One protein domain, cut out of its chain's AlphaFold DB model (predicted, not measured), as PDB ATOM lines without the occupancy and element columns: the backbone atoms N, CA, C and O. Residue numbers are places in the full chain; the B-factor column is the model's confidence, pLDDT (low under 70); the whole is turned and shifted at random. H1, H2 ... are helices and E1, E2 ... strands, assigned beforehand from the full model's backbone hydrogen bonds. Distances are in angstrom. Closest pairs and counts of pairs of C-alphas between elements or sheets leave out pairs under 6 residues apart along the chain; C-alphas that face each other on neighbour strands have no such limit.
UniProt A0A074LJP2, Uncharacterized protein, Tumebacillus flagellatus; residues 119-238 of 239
ATOM      1  N   SER A 119     125.235 145.589 151.388       85.44
ATOM      2  CA  SER A 119     126.313 146.573 151.579       85.44
ATOM      3  C   SER A 119     126.453 147.426 150.319       85.44
ATOM      4  O   SER A 119     126.822 146.905 149.266       85.44
ATOM      5  N   SER A 120     126.170 148.729 150.422       86.69
ATOM      6  CA  SER A 120     126.024 149.648 149.276       86.69
ATOM      7  C   SER A 120     127.262 149.760 148.377       86.69
ATOM      8  O   SER A 120     127.156 150.055 147.190       86.69
ATOM      9  N   TRP A 121     128.451 149.493 148.914       89.94
ATOM     10  CA  TRP A 121     129.703 149.495 148.157       89.94
ATOM     11  C   TRP A 121     130.121 148.107 147.642       89.94
ATOM     12  O   TRP A 121     131.210 147.990 147.094       89.94
ATOM     13  N   LEU A 122     129.299 147.061 147.817       93.19
ATOM     14  CA  LEU A 122     129.612 145.676 147.423       93.19
ATOM     15  C   LEU A 122     128.466 144.998 146.661       93.19
ATOM     16  O   LEU A 122     128.604 144.596 145.509       93.19
ATOM     17  N   THR A 123     127.339 144.784 147.331       93.44
ATOM     18  CA  THR A 123     126.174 144.060 146.816       93.44
ATOM     19  C   THR A 123     124.971 144.491 147.640       93.44
ATOM     20  O   THR A 123     124.960 144.290 148.856       93.44
ATOM     21  N   TYR A 124     123.987 145.114 147.000       93.06
ATOM     22  CA  TYR A 124     122.831 145.702 147.674       93.06
ATOM     23  C   TYR A 124     121.611 145.754 146.756       93.06
ATOM     24  O   TYR A 124     121.725 145.546 145.543       93.06
ATOM     25  N   TYR A 125     120.442 146.000 147.337       91.94
ATOM     26  CA  TYR A 125     119.203 146.154 146.589       91.94
ATOM     27  C   TYR A 125     118.258 147.160 147.243       91.94
ATOM     28  O   TYR A 125     118.127 147.214 148.465       91.94
ATOM     29  N   ASP A 126     117.504 147.859 146.407       90.75
ATOM     30  CA  ASP A 126     116.443 148.776 146.800       90.75
ATOM     31  C   ASP A 126     115.084 148.248 146.337       90.75
ATOM     32  O   ASP A 126     114.916 147.838 145.189       90.75
ATOM     33  N   GLU A 127     114.092 148.248 147.228       85.88
ATOM     34  CA  GLU A 127     112.698 147.988 146.861       85.88
ATOM     35  C   GLU A 127     112.001 149.325 146.575       85.88
ATOM     36  O   GLU A 127     111.664 150.071 147.493       85.88
ATOM     37  N   TYR A 128     111.792 149.648 145.294       81.31
ATOM     38  CA  TYR A 128     111.137 150.906 144.890       81.31
ATOM     39  C   TYR A 128     109.633 150.894 145.149       81.31
ATOM     40  O   TYR A 128     109.028 151.923 145.449       81.31
ATOM     41  N   SER A 129     109.015 149.729 144.979       82.56
ATOM     42  CA  SER A 129     107.595 149.497 145.225       82.56
ATOM     43  C   SER A 129     107.396 148.044 145.645       82.56
ATOM     44  O   SER A 129     108.227 147.221 145.263       82.56
ATOM     45  N   PRO A 130     106.304 147.700 146.351       85.06
ATOM     46  CA  PRO A 130     106.080 146.344 146.841       85.06
ATOM     47  C   PRO A 130     106.276 145.279 145.755       85.06
ATOM     48  O   PRO A 130     105.522 145.223 144.781       85.06
ATOM     49  N   GLY A 131     107.297 144.442 145.922       86.12
ATOM     50  CA  GLY A 131     107.629 143.372 144.990       86.12
ATOM     51  C   GLY A 131     108.457 143.783 143.769       86.12
ATOM     52  O   GLY A 131     108.641 142.931 142.905       86.12
ATOM     53  N   TYR A 132     108.966 145.014 143.671       89.00
ATOM     54  CA  TYR A 132     109.809 145.487 142.566       89.00
ATOM     55  C   TYR A 132     111.141 146.035 143.080       89.00
ATOM     56  O   TYR A 132     111.185 146.995 143.852       89.00
ATOM     57  N   PHE A 133     112.225 145.419 142.615       91.88
ATOM     58  CA  PHE A 133     113.560 145.582 143.169       91.88
ATOM     59  C   PHE A 133     114.536 146.092 142.118       91.88
ATOM     60  O   PHE A 133     114.544 145.617 140.979       91.88
ATOM     61  N   GLU A 134     115.401 147.004 142.536       94.31
ATOM     62  CA  GLU A 134     116.637 147.365 141.858       94.31
ATOM     63  C   GLU A 134     117.793 146.695 142.596       94.31
ATOM     64  O   GLU A 134     117.908 146.789 143.813       94.31
ATOM     65  N   MET A 135     118.631 145.975 141.867       95.00
ATOM     66  CA  MET A 135     119.696 145.148 142.421       95.00
ATOM     67  C   MET A 135     121.030 145.601 141.855       95.00
ATOM     68  O   MET A 135     121.138 145.809 140.646       95.00
ATOM     69  N   TYR A 136     122.050 145.686 142.704       95.94
ATOM     70  CA  TYR A 136     123.384 146.157 142.352       95.94
ATOM     71  C   TYR A 136     124.465 145.240 142.904       95.94
ATOM     72  O   TYR A 136     124.461 144.908 144.088       95.94
ATOM     73  N   GLY A 137     125.451 144.889 142.083       96.00
ATOM     74  CA  GLY A 137     126.534 144.012 142.515       96.00
ATOM     75  C   GLY A 137     127.841 144.280 141.793       96.00
ATOM     76  O   GLY A 137     127.862 144.591 140.602       96.00
ATOM     77  N   TYR A 138     128.934 144.122 142.526       96.81
ATOM     78  CA  TYR A 138     130.291 144.067 141.998       96.81
ATOM     79  C   TYR A 138     130.773 142.610 141.960       96.81
ATOM     80  O   TYR A 138     130.293 141.793 142.749       96.81
ATOM     81  N   PRO A 139     131.699 142.256 141.053       97.00
ATOM     82  CA  PRO A 139     132.158 140.877 140.925       97.00
ATOM     83  C   PRO A 139     133.042 140.439 142.095       97.00
ATOM     84  O   PRO A 139     133.104 139.242 142.371       97.00
ATOM     85  N   ASP A 140     133.737 141.380 142.741       96.56
ATOM     86  CA  ASP A 140     134.682 141.085 143.815       96.56
ATOM     87  C   ASP A 140     134.933 142.303 144.730       96.56
ATOM     88  O   ASP A 140     134.383 143.388 144.504       96.56
ATOM     89  N   ALA A 141     135.772 142.138 145.752       94.94
ATOM     90  CA  ALA A 141     136.200 143.175 146.692       94.94
ATOM     91  C   ALA A 141     137.662 142.971 147.121       94.94
ATOM     92  O   ALA A 141     138.317 142.033 146.677       94.94
ATOM     93  N   ASN A 142     138.183 143.832 147.993       93.69
ATOM     94  CA  ASN A 142     139.402 143.508 148.742       93.69
ATOM     95  C   ASN A 142     139.111 142.500 149.873       93.69
ATOM     96  O   ASN A 142     137.952 142.294 150.231       93.69
ATOM     97  N   PHE A 143     140.151 141.940 150.492       94.62
ATOM     98  CA  PHE A 143     140.095 140.936 151.564       94.62
ATOM     99  C   PHE A 143     139.148 141.318 152.706       94.62
ATOM    100  O   PHE A 143     138.390 140.491 153.201       94.62
ATOM    101  N   PHE A 144     139.166 142.583 153.128       94.81
ATOM    102  CA  PHE A 144     138.310 143.065 154.216       94.81
ATOM    103  C   PHE A 144     136.907 143.486 153.769       94.81
ATOM    104  O   PHE A 144     136.084 143.853 154.609       94.81
ATOM    105  N   MET A 145     136.626 143.426 152.465       93.50
ATOM    106  CA  MET A 145     135.366 143.845 151.854       93.50
ATOM    107  C   MET A 145     135.038 145.333 152.120       93.50
ATOM    108  O   MET A 145     133.889 145.740 152.299       93.50
ATOM    109  N   ASP A 146     136.067 146.173 152.154       91.06
ATOM    110  CA  ASP A 146     135.988 147.618 152.395       91.06
ATOM    111  C   ASP A 146     135.736 148.433 151.131       91.06
ATOM    112  O   ASP A 146     135.260 149.567 151.211       91.06
ATOM    113  N   TYR A 147     136.057 147.866 149.972       89.69
ATOM    114  CA  TYR A 147     135.745 148.444 148.675       89.69
ATOM    115  C   TYR A 147     135.591 147.349 147.620       89.69
ATOM    116  O   TYR A 147     136.258 146.314 147.659       89.69
ATOM    117  N   SER A 148     134.707 147.596 146.659       93.19
ATOM    118  CA  SER A 148     134.502 146.730 145.504       93.19
ATOM    119  C   SER A 148     135.669 146.766 144.519       93.19
ATOM    120  O   SER A 148     136.301 147.806 144.319       93.19
ATOM    121  N   ILE A 149     135.849 145.666 143.796       92.75
ATOM    122  CA  ILE A 149     136.750 145.531 142.655       92.75
ATOM    123  C   ILE A 149     135.924 145.158 141.418       92.75
ATOM    124  O   ILE A 149     135.009 144.338 141.483       92.75
ATOM    125  N   GLY A 150     136.266 145.747 140.271       95.38
ATOM    126  CA  GLY A 150     135.622 145.472 138.986       95.38
ATOM    127  C   GLY A 150     134.395 146.342 138.695       95.38
ATOM    128  O   GLY A 150     134.092 147.300 139.404       95.38
ATOM    129  N   SER A 151     133.713 146.031 137.592       95.75
ATOM    130  CA  SER A 151     132.585 146.824 137.095       95.75
ATOM    131  C   SER A 151     131.283 146.465 137.808       95.75
ATOM    132  O   SER A 151     130.937 145.292 137.906       95.75
ATOM    133  N   LYS A 152     130.532 147.477 138.252       95.69
ATOM    134  CA  LYS A 152     129.193 147.295 138.825       95.69
ATOM    135  C   LYS A 152     128.203 146.834 137.752       95.69
ATOM    136  O   LYS A 152     128.154 147.433 136.677       95.69
ATOM    137  N   LEU A 153     127.371 145.849 138.075       97.69
ATOM    138  CA  LEU A 153     126.151 145.528 137.332       97.69
ATOM    139  C   LEU A 153     124.918 145.986 138.103       97.69
ATOM    140  O   LEU A 153     124.936 146.069 139.334       97.69
ATOM    141  N   SER A 154     123.847 146.254 137.363       96.56
ATOM    142  CA  SER A 154     122.539 146.597 137.908       96.56
ATOM    143  C   SER A 154     121.423 145.923 137.120       96.56
ATOM    144  O   SER A 154     121.509 145.838 135.895       96.56
ATOM    145  N   ALA A 155     120.361 145.501 137.801       95.69
ATOM    146  CA  ALA A 155     119.158 144.968 137.169       95.69
ATOM    147  C   ALA A 155     117.902 145.388 137.937       95.69
ATOM    148  O   ALA A 155     117.944 145.567 139.152       95.69
ATOM    149  N   TYR A 156     116.776 145.480 137.229       94.94
ATOM    150  CA  TYR A 156     115.465 145.758 137.812       94.94
ATOM    151  C   TYR A 156     114.533 144.588 137.555       94.94
ATOM    152  O   TYR A 156     114.450 144.089 136.429       94.94
ATOM    153  N   SER A 157     113.811 144.139 138.575       94.00
ATOM    154  CA  SER A 157     112.891 143.023 138.396       94.00
ATOM    155  C   SER A 157     111.808 142.967 139.462       94.00
ATOM    156  O   SER A 157     112.012 143.367 140.605       94.00
ATOM    157  N   ASN A 158     110.662 142.400 139.087       92.88
ATOM    158  CA  ASN A 158     109.667 141.970 140.060       92.88
ATOM    159  C   ASN A 158     110.194 140.778 140.874       92.88
ATOM    160  O   ASN A 158     111.102 140.063 140.438       92.88
ATOM    161  N   TYR A 159     109.594 140.527 142.035       88.06
ATOM    162  CA  TYR A 159     109.971 139.425 142.905       88.06
ATOM    163  C   TYR A 159     109.890 138.092 142.155       88.06
ATOM    164  O   TYR A 159     108.836 137.654 141.694       88.06
ATOM    165  N   THR A 160     111.040 137.444 142.030       91.94
ATOM    166  CA  THR A 160     111.226 136.150 141.371       91.94
ATOM    167  C   THR A 160     112.218 135.323 142.178       91.94
ATOM    168  O   THR A 160     112.874 135.827 143.090       91.94
ATOM    169  N   PHE A 161     112.391 134.049 141.820       92.06
ATOM    170  CA  PHE A 161     113.415 133.203 142.441       92.06
ATOM    171  C   PHE A 161     114.832 133.792 142.291       92.06
ATOM    172  O   PHE A 161     115.653 133.646 143.197       92.06
ATOM    173  N   LYS A 162     115.113 134.499 141.183       92.81
ATOM    174  CA  LYS A 162     116.391 135.188 140.946       92.81
ATOM    175  C   LYS A 162     116.576 136.354 141.915       92.81
ATOM    176  O   LYS A 162     117.600 136.409 142.585       92.81
ATOM    177  N   VAL A 163     115.562 137.214 142.054       92.25
ATOM    178  CA  VAL A 163     115.567 138.320 143.030       92.25
ATOM    179  C   VAL A 163     115.732 137.792 144.457       92.25
ATOM    180  O   VAL A 163     116.579 138.276 145.195       92.25
ATOM    181  N   SER A 164     114.987 136.751 144.834       89.81
ATOM    182  CA  SER A 164     115.095 136.133 146.163       89.81
ATOM    183  C   SER A 164     116.503 135.583 146.443       89.81
ATOM    184  O   SER A 164     117.063 135.804 147.521       89.81
ATOM    185  N   SER A 165     117.119 134.934 145.446       92.12
ATOM    186  CA  SER A 165     118.508 134.458 145.534       92.12
ATOM    187  C   SER A 165     119.485 135.622 145.693       92.12
ATOM    188  O   SER A 165     120.354 135.582 146.558       92.12
ATOM    189  N   PHE A 166     119.311 136.684 144.904       94.94
ATOM    190  CA  PHE A 166     120.132 137.886 144.994       94.94
ATOM    191  C   PHE A 166     120.050 138.536 146.382       94.94
ATOM    192  O   PHE A 166     121.084 138.809 146.985       94.94
ATOM    193  N   ILE A 167     118.839 138.721 146.918       90.94
ATOM    194  CA  ILE A 167     118.603 139.272 148.263       90.94
ATOM    195  C   ILE A 167     119.316 138.437 149.335       90.94
ATOM    196  O   ILE A 167     119.939 138.994 150.241       90.94
ATOM    197  N   THR A 168     119.265 137.106 149.214       91.19
ATOM    198  CA  THR A 168     119.968 136.192 150.128       91.19
ATOM    199  C   THR A 168     121.476 136.429 150.073       91.19
ATOM    200  O   THR A 168     122.094 136.677 151.106       91.19
ATOM    201  N   TYR A 169     122.065 136.459 148.874       92.75
ATOM    202  CA  TYR A 169     123.499 136.701 148.720       92.75
ATOM    203  C   TYR A 169     123.924 138.097 149.194       92.75
ATOM    204  O   TYR A 169     124.952 138.221 149.854       92.75
ATOM    205  N   ALA A 170     123.135 139.139 148.921       91.06
ATOM    206  CA  ALA A 170     123.395 140.493 149.412       91.06
ATOM    207  C   ALA A 170     123.381 140.555 150.950       91.06
ATOM    208  O   ALA A 170     124.243 141.187 151.566       91.06
ATOM    209  N   THR A 171     122.435 139.850 151.574       87.88
ATOM    210  CA  THR A 171     122.347 139.720 153.035       87.88
ATOM    211  C   THR A 171     123.561 138.984 153.597       87.88
ATOM    212  O   THR A 171     124.157 139.441 154.571       87.88
ATOM    213  N   ASP A 172     123.981 137.891 152.957       88.12
ATOM    214  CA  ASP A 172     125.176 137.148 153.358       88.12
ATOM    215  C   ASP A 172     126.435 138.016 153.276       88.12
ATOM    216  O   ASP A 172     127.214 138.031 154.226       88.12
ATOM    217  N   VAL A 173     126.610 138.787 152.196       91.12
ATOM    218  CA  VAL A 173     127.722 139.745 152.034       91.12
ATOM    219  C   VAL A 173     127.767 140.740 153.195       91.12
ATOM    220  O   VAL A 173     128.826 140.944 153.793       91.12
ATOM    221  N   ALA A 174     126.622 141.327 153.557       88.62
ATOM    222  CA  ALA A 174     126.540 142.267 154.673       88.62
ATOM    223  C   ALA A 174     126.868 141.607 156.023       88.62
ATOM    224  O   ALA A 174     127.608 142.177 156.829       88.62
ATOM    225  N   ASN A 175     126.369 140.389 156.249       86.56
ATOM    226  CA  ASN A 175     126.645 139.624 157.464       86.56
ATOM    227  C   ASN A 175     128.132 139.272 157.591       86.56
ATOM    228  O   ASN A 175     128.708 139.451 158.666       86.56
ATOM    229  N   GLN A 176     128.771 138.834 156.501       90.25
ATOM    230  CA  GLN A 176     130.205 138.543 156.512       90.25
ATOM    231  C   GLN A 176     131.030 139.802 156.762       90.25
ATOM    232  O   GLN A 176     131.929 139.795 157.604       90.25
ATOM    233  N   ARG A 177     130.680 140.926 156.125       90.62
ATOM    234  CA  ARG A 177     131.361 142.197 156.393       90.62
ATOM    235  C   ARG A 177     131.234 142.603 157.859       90.62
ATOM    236  O   ARG A 177     132.227 143.048 158.439       90.62
ATOM    237  N   ALA A 178     130.059 142.449 158.467       87.06
ATOM    238  CA  ALA A 178     129.858 142.730 159.888       87.06
ATOM    239  C   ALA A 178     130.740 141.835 160.780       87.06
ATOM    240  O   ALA A 178     131.387 142.343 161.701       87.06
ATOM    241  N   GLY A 179     130.845 140.542 160.451       87.06
ATOM    242  CA  GLY A 179     131.773 139.604 161.091       87.06
ATOM    243  C   GLY A 179     133.231 140.063 160.998       87.06
ATOM    244  O   GLY A 179     133.922 140.139 162.018       87.06
ATOM    245  N   ILE A 180     133.672 140.499 159.813       92.62
ATOM    246  CA  ILE A 180     135.010 141.074 159.600       92.62
ATOM    247  C   ILE A 180     135.226 142.325 160.465       92.62
ATOM    248  O   ILE A 180     136.289 142.446 161.072       92.62
ATOM    249  N   VAL A 181     134.248 143.246 160.578       89.88
ATOM    250  CA  VAL A 181     134.395 144.433 161.452       89.88
ATOM    251  C   VAL A 181     134.643 144.008 162.896       89.88
ATOM    252  O   VAL A 181     135.589 144.474 163.535       89.88
ATOM    253  N   GLN A 182     133.775 143.140 163.410       88.50
ATOM    254  CA  GLN A 182     133.788 142.739 164.809       88.50
ATOM    255  C   GLN A 182     135.066 141.971 165.157       88.50
ATOM    256  O   GLN A 182     135.763 142.316 166.116       88.50
ATOM    257  N   ASN A 183     135.398 140.954 164.359       91.12
ATOM    258  CA  ASN A 183     136.589 140.144 164.575       91.12
ATOM    259  C   ASN A 183     137.868 140.954 164.329       91.12
ATOM    260  O   ASN A 183     138.837 140.782 165.066       91.12
ATOM    261  N   GLY A 184     137.863 141.878 163.362       91.69
ATOM    262  CA  GLY A 184     138.977 142.787 163.090       91.69
ATOM    263  C   GLY A 184     139.317 143.661 164.296       91.69
ATOM    264  O   GLY A 184     140.461 143.664 164.751       91.69
ATOM    265  N   ALA A 185     138.319 144.322 164.889       88.69
ATOM    266  CA  ALA A 185     138.509 145.134 166.093       88.69
ATOM    267  C   ALA A 185     139.011 144.306 167.296       88.69
ATOM    268  O   ALA A 185     139.918 144.727 168.027       88.69
ATOM    269  N   ALA A 186     138.463 143.102 167.484       90.44
ATOM    270  CA  ALA A 186     138.894 142.193 168.544       90.44
ATOM    271  C   ALA A 186     140.330 141.688 168.331       90.44
ATOM    272  O   ALA A 186     141.108 141.613 169.288       90.44
ATOM    273  N   LEU A 187     140.711 141.375 167.089       92.06
ATOM    274  CA  LEU A 187     142.054 140.909 166.752       92.06
ATOM    275  C   LEU A 187     143.083 142.017 166.969       92.06
ATOM    276  O   LEU A 187     144.118 141.768 167.583       92.06
ATOM    277  N   MET A 188     142.774 143.243 166.543       92.31
ATOM    278  CA  MET A 188     143.626 144.412 166.781       92.31
ATOM    279  C   MET A 188     143.902 144.618 168.271       92.31
ATOM    280  O   MET A 188     145.053 144.772 168.674       92.31
ATOM    281  N   THR A 189     142.855 144.522 169.095       90.62
ATOM    282  CA  THR A 189     142.968 144.607 170.558       90.62
ATOM    283  C   THR A 189     143.816 143.469 171.124       90.62
ATOM    284  O   THR A 189     144.702 143.702 171.940       90.62
ATOM    285  N   THR A 190     143.582 142.239 170.657       91.38
ATOM    286  CA  THR A 190     144.293 141.033 171.117       91.38
ATOM    287  C   THR A 190     145.785 141.087 170.788       91.38
ATOM    288  O   THR A 190     146.609 140.647 171.586       91.38
ATOM    289  N   LEU A 191     146.140 141.631 169.623       91.25
ATOM    290  CA  LEU A 191     147.525 141.771 169.173       91.25
ATOM    291  C   LEU A 191     148.198 143.057 169.679       91.25
ATOM    292  O   LEU A 191     149.405 143.206 169.516       91.25
ATOM    293  N   GLY A 192     147.441 143.988 170.269       91.56
ATOM    294  CA  GLY A 192     147.953 145.293 170.687       91.56
ATOM    295  C   GLY A 192     148.391 146.178 169.516       91.56
ATOM    296  O   GLY A 192     149.325 146.966 169.659       91.56
ATOM    297  N   ILE A 193     147.750 146.038 168.351       89.94
ATOM    298  CA  ILE A 193     148.080 146.786 167.129       89.94
ATOM    299  C   ILE A 193     147.002 147.819 166.804       89.94
ATOM    300  O   ILE A 193     145.823 147.638 167.098       89.94
ATOM    301  N   THR A 194     147.408 148.900 166.142       86.62
ATOM    302  CA  THR A 194     146.515 149.998 165.738       86.62
ATOM    303  C   THR A 194     146.077 149.928 164.281       86.62
ATOM    304  O   THR A 194     145.120 150.599 163.909       86.62
ATOM    305  N   VAL A 195     146.743 149.115 163.460       87.56
ATOM    306  CA  VAL A 195     146.402 148.892 162.051       87.56
ATOM    307  C   VAL A 195     146.399 147.395 161.792       87.56
ATOM    308  O   VAL A 195     147.379 146.715 162.093       87.56
ATOM    309  N   LEU A 196     145.303 146.889 161.228       91.75
ATOM    310  CA  LEU A 196     145.197 145.505 160.785       91.75
ATOM    311  C   LEU A 196     145.417 145.428 159.276       91.75
ATOM    312  O   LEU A 196     144.800 146.171 158.513       91.75
ATOM    313  N   THR A 197     146.283 144.509 158.855       92.69
ATOM    314  CA  THR A 197     146.508 144.187 157.440       92.69
ATOM    315  C   THR A 197     146.098 142.749 157.156       92.69
ATOM    316  O   THR A 197     146.090 141.920 158.072       92.69
ATOM    317  N   ALA A 198     145.787 142.423 155.901       92.19
ATOM    318  CA  ALA A 198     145.456 141.047 155.524       92.19
ATOM    319  C   ALA A 198     146.646 140.101 155.788       92.19
ATOM    320  O   ALA A 198     146.467 138.997 156.301       92.19
ATOM    321  N   ALA A 199     147.881 140.576 155.582       90.25
ATOM    322  CA  ALA A 199     149.092 139.855 155.974       90.25
ATOM    323  C   ALA A 199     149.154 139.559 157.486       90.25
ATOM    324  O   ALA A 199     149.537 138.458 157.882       90.25
ATOM    325  N   THR A 200     148.738 140.499 158.343       91.75
ATOM    326  CA  THR A 200     148.654 140.273 159.797       91.75
ATOM    327  C   THR A 200     147.623 139.202 160.143       91.75
ATOM    328  O   THR A 200     147.897 138.359 160.994       91.75
ATOM    329  N   VAL A 201     146.464 139.206 159.475       95.00
ATOM    330  CA  VAL A 201     145.437 138.166 159.650       95.00
ATOM    331  C   VAL A 201     146.008 136.800 159.272       95.00
ATOM    332  O   VAL A 201     145.986 135.882 160.087       95.00
ATOM    333  N   ILE A 202     146.609 136.680 158.087       93.12
ATOM    334  CA  ILE A 202     147.187 135.418 157.607       93.12
ATOM    335  C   ILE A 202     148.324 134.936 158.519       93.12
ATOM    336  O   ILE A 202     148.385 133.758 158.863       93.12
ATOM    337  N   GLY A 203     149.199 135.836 158.972       90.81
ATOM    338  CA  GLY A 203     150.255 135.493 159.925       90.81
ATOM    339  C   GLY A 203     149.702 135.001 161.266       90.81
ATOM    340  O   GLY A 203     150.211 134.031 161.831       90.81
ATOM    341  N   ALA A 204     148.624 135.616 161.756       94.44
ATOM    342  CA  ALA A 204     147.980 135.235 163.011       94.44
ATOM    343  C   ALA A 204     147.308 133.850 162.956       94.44
ATOM    344  O   ALA A 204     147.237 133.192 163.997       94.44
ATOM    345  N   LEU A 205     146.905 133.354 161.775       93.88
ATOM    346  CA  LEU A 205     146.435 131.965 161.599       93.88
ATOM    347  C   LEU A 205     147.482 130.947 162.061       93.88
ATOM    348  O   LEU A 205     147.140 129.908 162.622       93.88
ATOM    349  N   GLY A 206     148.763 131.268 161.867       89.56
ATOM    350  CA  GLY A 206     149.886 130.442 162.298       89.56
ATOM    351  C   GLY A 206     150.126 130.470 163.804       89.56
ATOM    352  O   GLY A 206     151.011 129.764 164.280       89.56
ATOM    353  N   GLY A 207     149.386 131.274 164.569       89.12
ATOM    354  CA  GLY A 207     149.477 131.370 166.023       89.12
ATOM    355  C   GLY A 207     148.753 130.242 166.763       89.12
ATOM    356  O   GLY A 207     148.437 129.191 166.206       89.12
ATOM    357  N   ALA A 208     148.498 130.460 168.050       84.62
ATOM    358  CA  ALA A 208     147.640 129.616 168.877       84.62
ATOM    359  C   ALA A 208     146.682 130.495 169.693       84.62
ATOM    360  O   ALA A 208     147.009 131.641 170.018       84.62
ATOM    361  N   GLY A 209     145.515 129.957 170.041       87.38
ATOM    362  CA  GLY A 209     144.554 130.615 170.925       87.38
ATOM    363  C   GLY A 209     143.706 131.689 170.237       87.38
ATOM    364  O   GLY A 209     143.450 131.639 169.035       87.38
ATOM    365  N   THR A 210     143.237 132.666 171.019       88.50
ATOM    366  CA  THR A 210     142.202 133.630 170.606       88.50
ATOM    367  C   THR A 210     142.559 134.410 169.342       88.50
ATOM    368  O   THR A 210     141.711 134.563 168.470       88.50
ATOM    369  N   ALA A 211     143.811 134.860 169.205       91.31
ATOM    370  CA  ALA A 211     144.244 135.601 168.021       91.31
ATOM    371  C   ALA A 211     144.109 134.765 166.737       91.31
ATOM    372  O   ALA A 211     143.633 135.274 165.726       91.31
ATOM    373  N   ALA A 212     144.464 133.478 166.790       91.62
ATOM    374  CA  ALA A 212     144.368 132.583 165.641       91.62
ATOM    375  C   ALA A 212     142.907 132.288 165.269       91.62
ATOM    376  O   ALA A 212     142.569 132.263 164.089       91.62
ATOM    377  N   VAL A 213     142.026 132.134 166.262       90.12
ATOM    378  CA  VAL A 213     140.582 131.946 166.032       90.12
ATOM    379  C   VAL A 213     139.936 133.195 165.429       90.12
ATOM    380  O   VAL A 213     139.168 133.086 164.476       90.12
ATOM    381  N   LEU A 214     140.259 134.386 165.944       92.50
ATOM    382  CA  LEU A 214     139.761 135.648 165.388       92.50
ATOM    383  C   LEU A 214     140.254 135.853 163.953       92.50
ATOM    384  O   LEU A 214     139.462 136.208 163.084       92.50
ATOM    385  N   ALA A 215     141.534 135.579 163.697       95.50
ATOM    386  CA  ALA A 215     142.102 135.632 162.357       95.50
ATOM    387  C   ALA A 215     141.414 134.653 161.399       95.50
ATOM    388  O   ALA A 215     141.080 135.028 160.277       95.50
ATOM    389  N   TYR A 216     141.139 133.431 161.859       95.06
ATOM    390  CA  TYR A 216     140.410 132.440 161.076       95.06
ATOM    391  C   TYR A 216     138.989 132.895 160.755       95.06
ATOM    392  O   TYR A 216     138.570 132.778 159.610       95.06
ATOM    393  N   ASN A 217     138.267 133.473 161.716       92.88
ATOM    394  CA  ASN A 217     136.931 134.000 161.448       92.88
ATOM    395  C   ASN A 217     136.960 135.121 160.403       92.88
ATOM    396  O   ASN A 217     136.145 135.093 159.493       92.88
ATOM    397  N   ILE A 218     137.915 136.057 160.480       95.25
ATOM    398  CA  ILE A 218     138.071 137.105 159.454       95.25
ATOM    399  C   ILE A 218     138.333 136.480 158.081       95.25
ATOM    400  O   ILE A 218     137.718 136.885 157.099       95.25
ATOM    401  N   TYR A 219     139.235 135.499 158.014       95.19
ATOM    402  CA  TYR A 219     139.589 134.813 156.773       95.19
ATOM    403  C   TYR A 219     138.400 134.046 156.166       95.19
ATOM    404  O   TYR A 219     138.134 134.139 154.970       95.19
ATOM    405  N   ASP A 220     137.655 133.311 156.995       93.44
ATOM    406  CA  ASP A 220     136.469 132.549 156.593       93.44
ATOM    407  C   ASP A 220     135.315 133.462 156.152       93.44
ATOM    408  O   ASP A 220     134.686 133.202 155.123       93.44
ATOM    409  N   ASP A 221     135.067 134.545 156.895       93.06
ATOM    410  CA  ASP A 221     134.041 135.539 156.570       93.06
ATOM    411  C   ASP A 221     134.403 136.263 155.258       93.06
ATOM    412  O   ASP A 221     133.548 136.397 154.383       93.06
ATOM    413  N   SER A 222     135.677 136.633 155.063       95.56
ATOM    414  CA  SER A 222     136.194 137.192 153.803       95.56
ATOM    415  C   SER A 222     135.892 136.270 152.620       95.56
ATOM    416  O   SER A 222     135.139 136.641 151.715       95.56
ATOM    417  N   ASN A 223     136.374 135.024 152.656       94.62
ATOM    418  CA  ASN A 223     136.171 134.061 151.570       94.62
ATOM    419  C   ASN A 223     134.689 133.775 151.294       94.62
ATOM    420  O   ASN A 223     134.274 133.672 150.135       94.62
ATOM    421  N   SER A 224     133.878 133.663 152.347       92.62
ATOM    422  CA  SER A 224     132.434 133.449 152.220       92.62
ATOM    423  C   SER A 224     131.738 134.661 151.600       92.62
ATOM    424  O   SER A 224     130.864 134.504 150.747       92.62
ATOM    425  N   GLY A 225     132.156 135.869 151.976       94.75
ATOM    426  CA  GLY A 225     131.659 137.117 151.414       94.75
ATOM    427  C   GLY A 225     131.982 137.246 149.927       94.75
ATOM    428  O   GLY A 225     131.072 137.495 149.136       94.75
ATOM    429  N   HIS A 226     133.228 136.970 149.526       96.75
ATOM    430  CA  HIS A 226     133.636 136.923 148.116       96.75
ATOM    431  C   HIS A 226     132.819 135.902 147.306       96.75
ATOM    432  O   HIS A 226     132.366 136.194 146.195       96.75
ATOM    433  N   ALA A 227     132.562 134.715 147.867       96.25
ATOM    434  CA  ALA A 227     131.720 133.710 147.218       96.25
ATOM    435  C   ALA A 227     130.275 134.205 147.021       96.25
ATOM    436  O   ALA A 227     129.713 134.040 145.933       96.25
ATOM    437  N   SER A 228     129.684 134.852 148.029       95.94
ATOM    438  CA  SER A 228     128.339 135.430 147.926       95.94
ATOM    439  C   SER A 228     128.276 136.594 146.935       95.94
ATOM    440  O   SER A 228     127.336 136.641 146.141       95.94
ATOM    441  N   MET A 229     129.289 137.469 146.887       97.69
ATOM    442  CA  MET A 229     129.390 138.520 145.862       97.69
ATOM    443  C   MET A 229     129.400 137.919 144.455       97.69
ATOM    444  O   MET A 229     128.611 138.322 143.600       97.69
ATOM    445  N   LYS A 230     130.222 136.889 144.224       97.88
ATOM    446  CA  LYS A 230     130.299 136.205 142.928       97.88
ATOM    447  C   LYS A 230     128.968 135.566 142.525       97.88
ATOM    448  O   LYS A 230     128.569 135.659 141.363       97.88
ATOM    449  N   ASN A 231     128.265 134.945 143.470       97.00
ATOM    450  CA  ASN A 231     126.951 134.358 143.215       97.00
ATOM    451  C   ASN A 231     125.900 135.433 142.897       97.00
ATOM    452  O   ASN A 231     125.153 135.284 141.929       97.00
ATOM    453  N   ALA A 232     125.875 136.539 143.648       96.88
ATOM    454  CA  ALA A 232     125.003 137.681 143.374       96.88
ATOM    455  C   ALA A 232     125.277 138.284 141.988       96.88
ATOM    456  O   ALA A 232     124.353 138.515 141.208       96.88
ATOM    457  N   TYR A 233     126.550 138.466 141.644       97.56
ATOM    458  CA  TYR A 233     126.969 138.977 140.344       97.56
ATOM    459  C   TYR A 233     126.556 138.043 139.197       97.56
ATOM    460  O   TYR A 233     126.060 138.503 138.170       97.56
ATOM    461  N   SER A 234     126.679 136.726 139.386       97.88
ATOM    462  CA  SER A 234     126.219 135.733 138.408       97.88
ATOM    463  C   SER A 234     124.702 135.779 138.192       97.88
ATOM    464  O   SER A 234     124.243 135.620 137.060       97.88
ATOM    465  N   VAL A 235     123.916 136.056 139.241       96.56
ATOM    466  CA  VAL A 235     122.471 136.293 139.093       96.56
ATOM    467  C   VAL A 235     122.216 137.512 138.204       96.56
ATOM    468  O   VAL A 235     121.405 137.412 137.282       96.56
ATOM    469  N   LEU A 236     122.934 138.621 138.418       96.81
ATOM    470  CA  LEU A 236     122.806 139.837 137.603       96.81
ATOM    471  C   LEU A 236     123.189 139.617 136.136       96.81
ATOM    472  O   LEU A 236     122.502 140.118 135.257       96.81
ATOM    473  N   GLN A 237     124.219 138.815 135.857       96.31
ATOM    474  CA  GLN A 237     124.609 138.457 134.484       96.31
ATOM    475  C   GLN A 237     123.542 137.655 133.723       96.31
ATOM    476  O   GLN A 237     123.650 137.483 132.513       96.31
ATOM    477  N   SER A 238     122.547 137.116 134.430       92.81
ATOM    478  CA  SER A 238     121.468 136.325 133.837       92.81
ATOM    479  C   SER A 238     120.207 137.136 133.508       92.81
ATOM    480  O   SER A 238     119.196 136.527 133.133       92.81
TER     481      SER A 238
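What this domain is: This is residues 119 to 238 of the 239 residues of an uncharacterized protein of Tumebacillus flagellatus (UniProt A0A074LJP2). Two long helices, H1 and H3, lie side by side as a rod, running opposite ways, with a small sheet of three strands over one end and the short helix H2 packed on H3 near the other end. H1 and H3 cover one face of the sheet, making two layers, helices on one face of a sheet. The printed part has 120 residues, in the order E1 E2 E3 H1 H2 H3; the class is mixed, and the antiparallel sheet E1 E2 E3 is a meander, each strand the antiparallel neighbour of the one before. It is only just compact, close to loose, with a radius of gyration of the C-alphas of 16.1 A, and spans 49 by 25 by 21 A.

How they stand to each other: E1, residues 123 to 129, and E2, residues 132 to 137, form a hairpin, with N 126 and O 134 at 2.8 A. E2 and E3, residues 153 to 158, form another, with N 135 and O 155 at 2.8 A. H1, residues 161 to 191, is on the sheet at a height of 7.3 A; C-alphas 123 and 170 are its closest to E1, 5.2 A. H3, residues 210 to 236, is on the same face at a height of 8.4 A; C-alphas 137 and 233 are its closest to E2, 5.5 A. H1 and H3 touch at a shallow tilt of 22 degrees, opposite ways, closest at C-alphas 173 and 225, 4.8 A. H2, residues 198 to 205, touches H3 through residues 211 to 219 of H3 alone, at a steep tilt of 52 degrees; the closest C-alphas are 205 and 212, 4.6 A. H2 is apart from the three strands. In H1, H2 and H3 every O i to N i+4 pair is within hydrogen-bond range.

Where its parts are: E1 begins at C-alpha 123 (126.174, 144.060, 146.816) and measures 19.4 A, E2 16.8 A and E3 17.1 A. H1 measures 44.2 A, H2 11.0 A and H3 38.8 A, ending at C-alpha 236 (122.806, 139.837, 137.603).

The domain as a whole: The two farthest C-alphas, of Ser 129 and Ala 208, are 50.6 A apart. The printed part has no cut. The link from E2 to E3 is long, residues 138 to 152, where residues 140 to 141 pair antiparallel with 148 to 149. The mean pLDDT of the printed part is 92.2, and no printed residue is under 70.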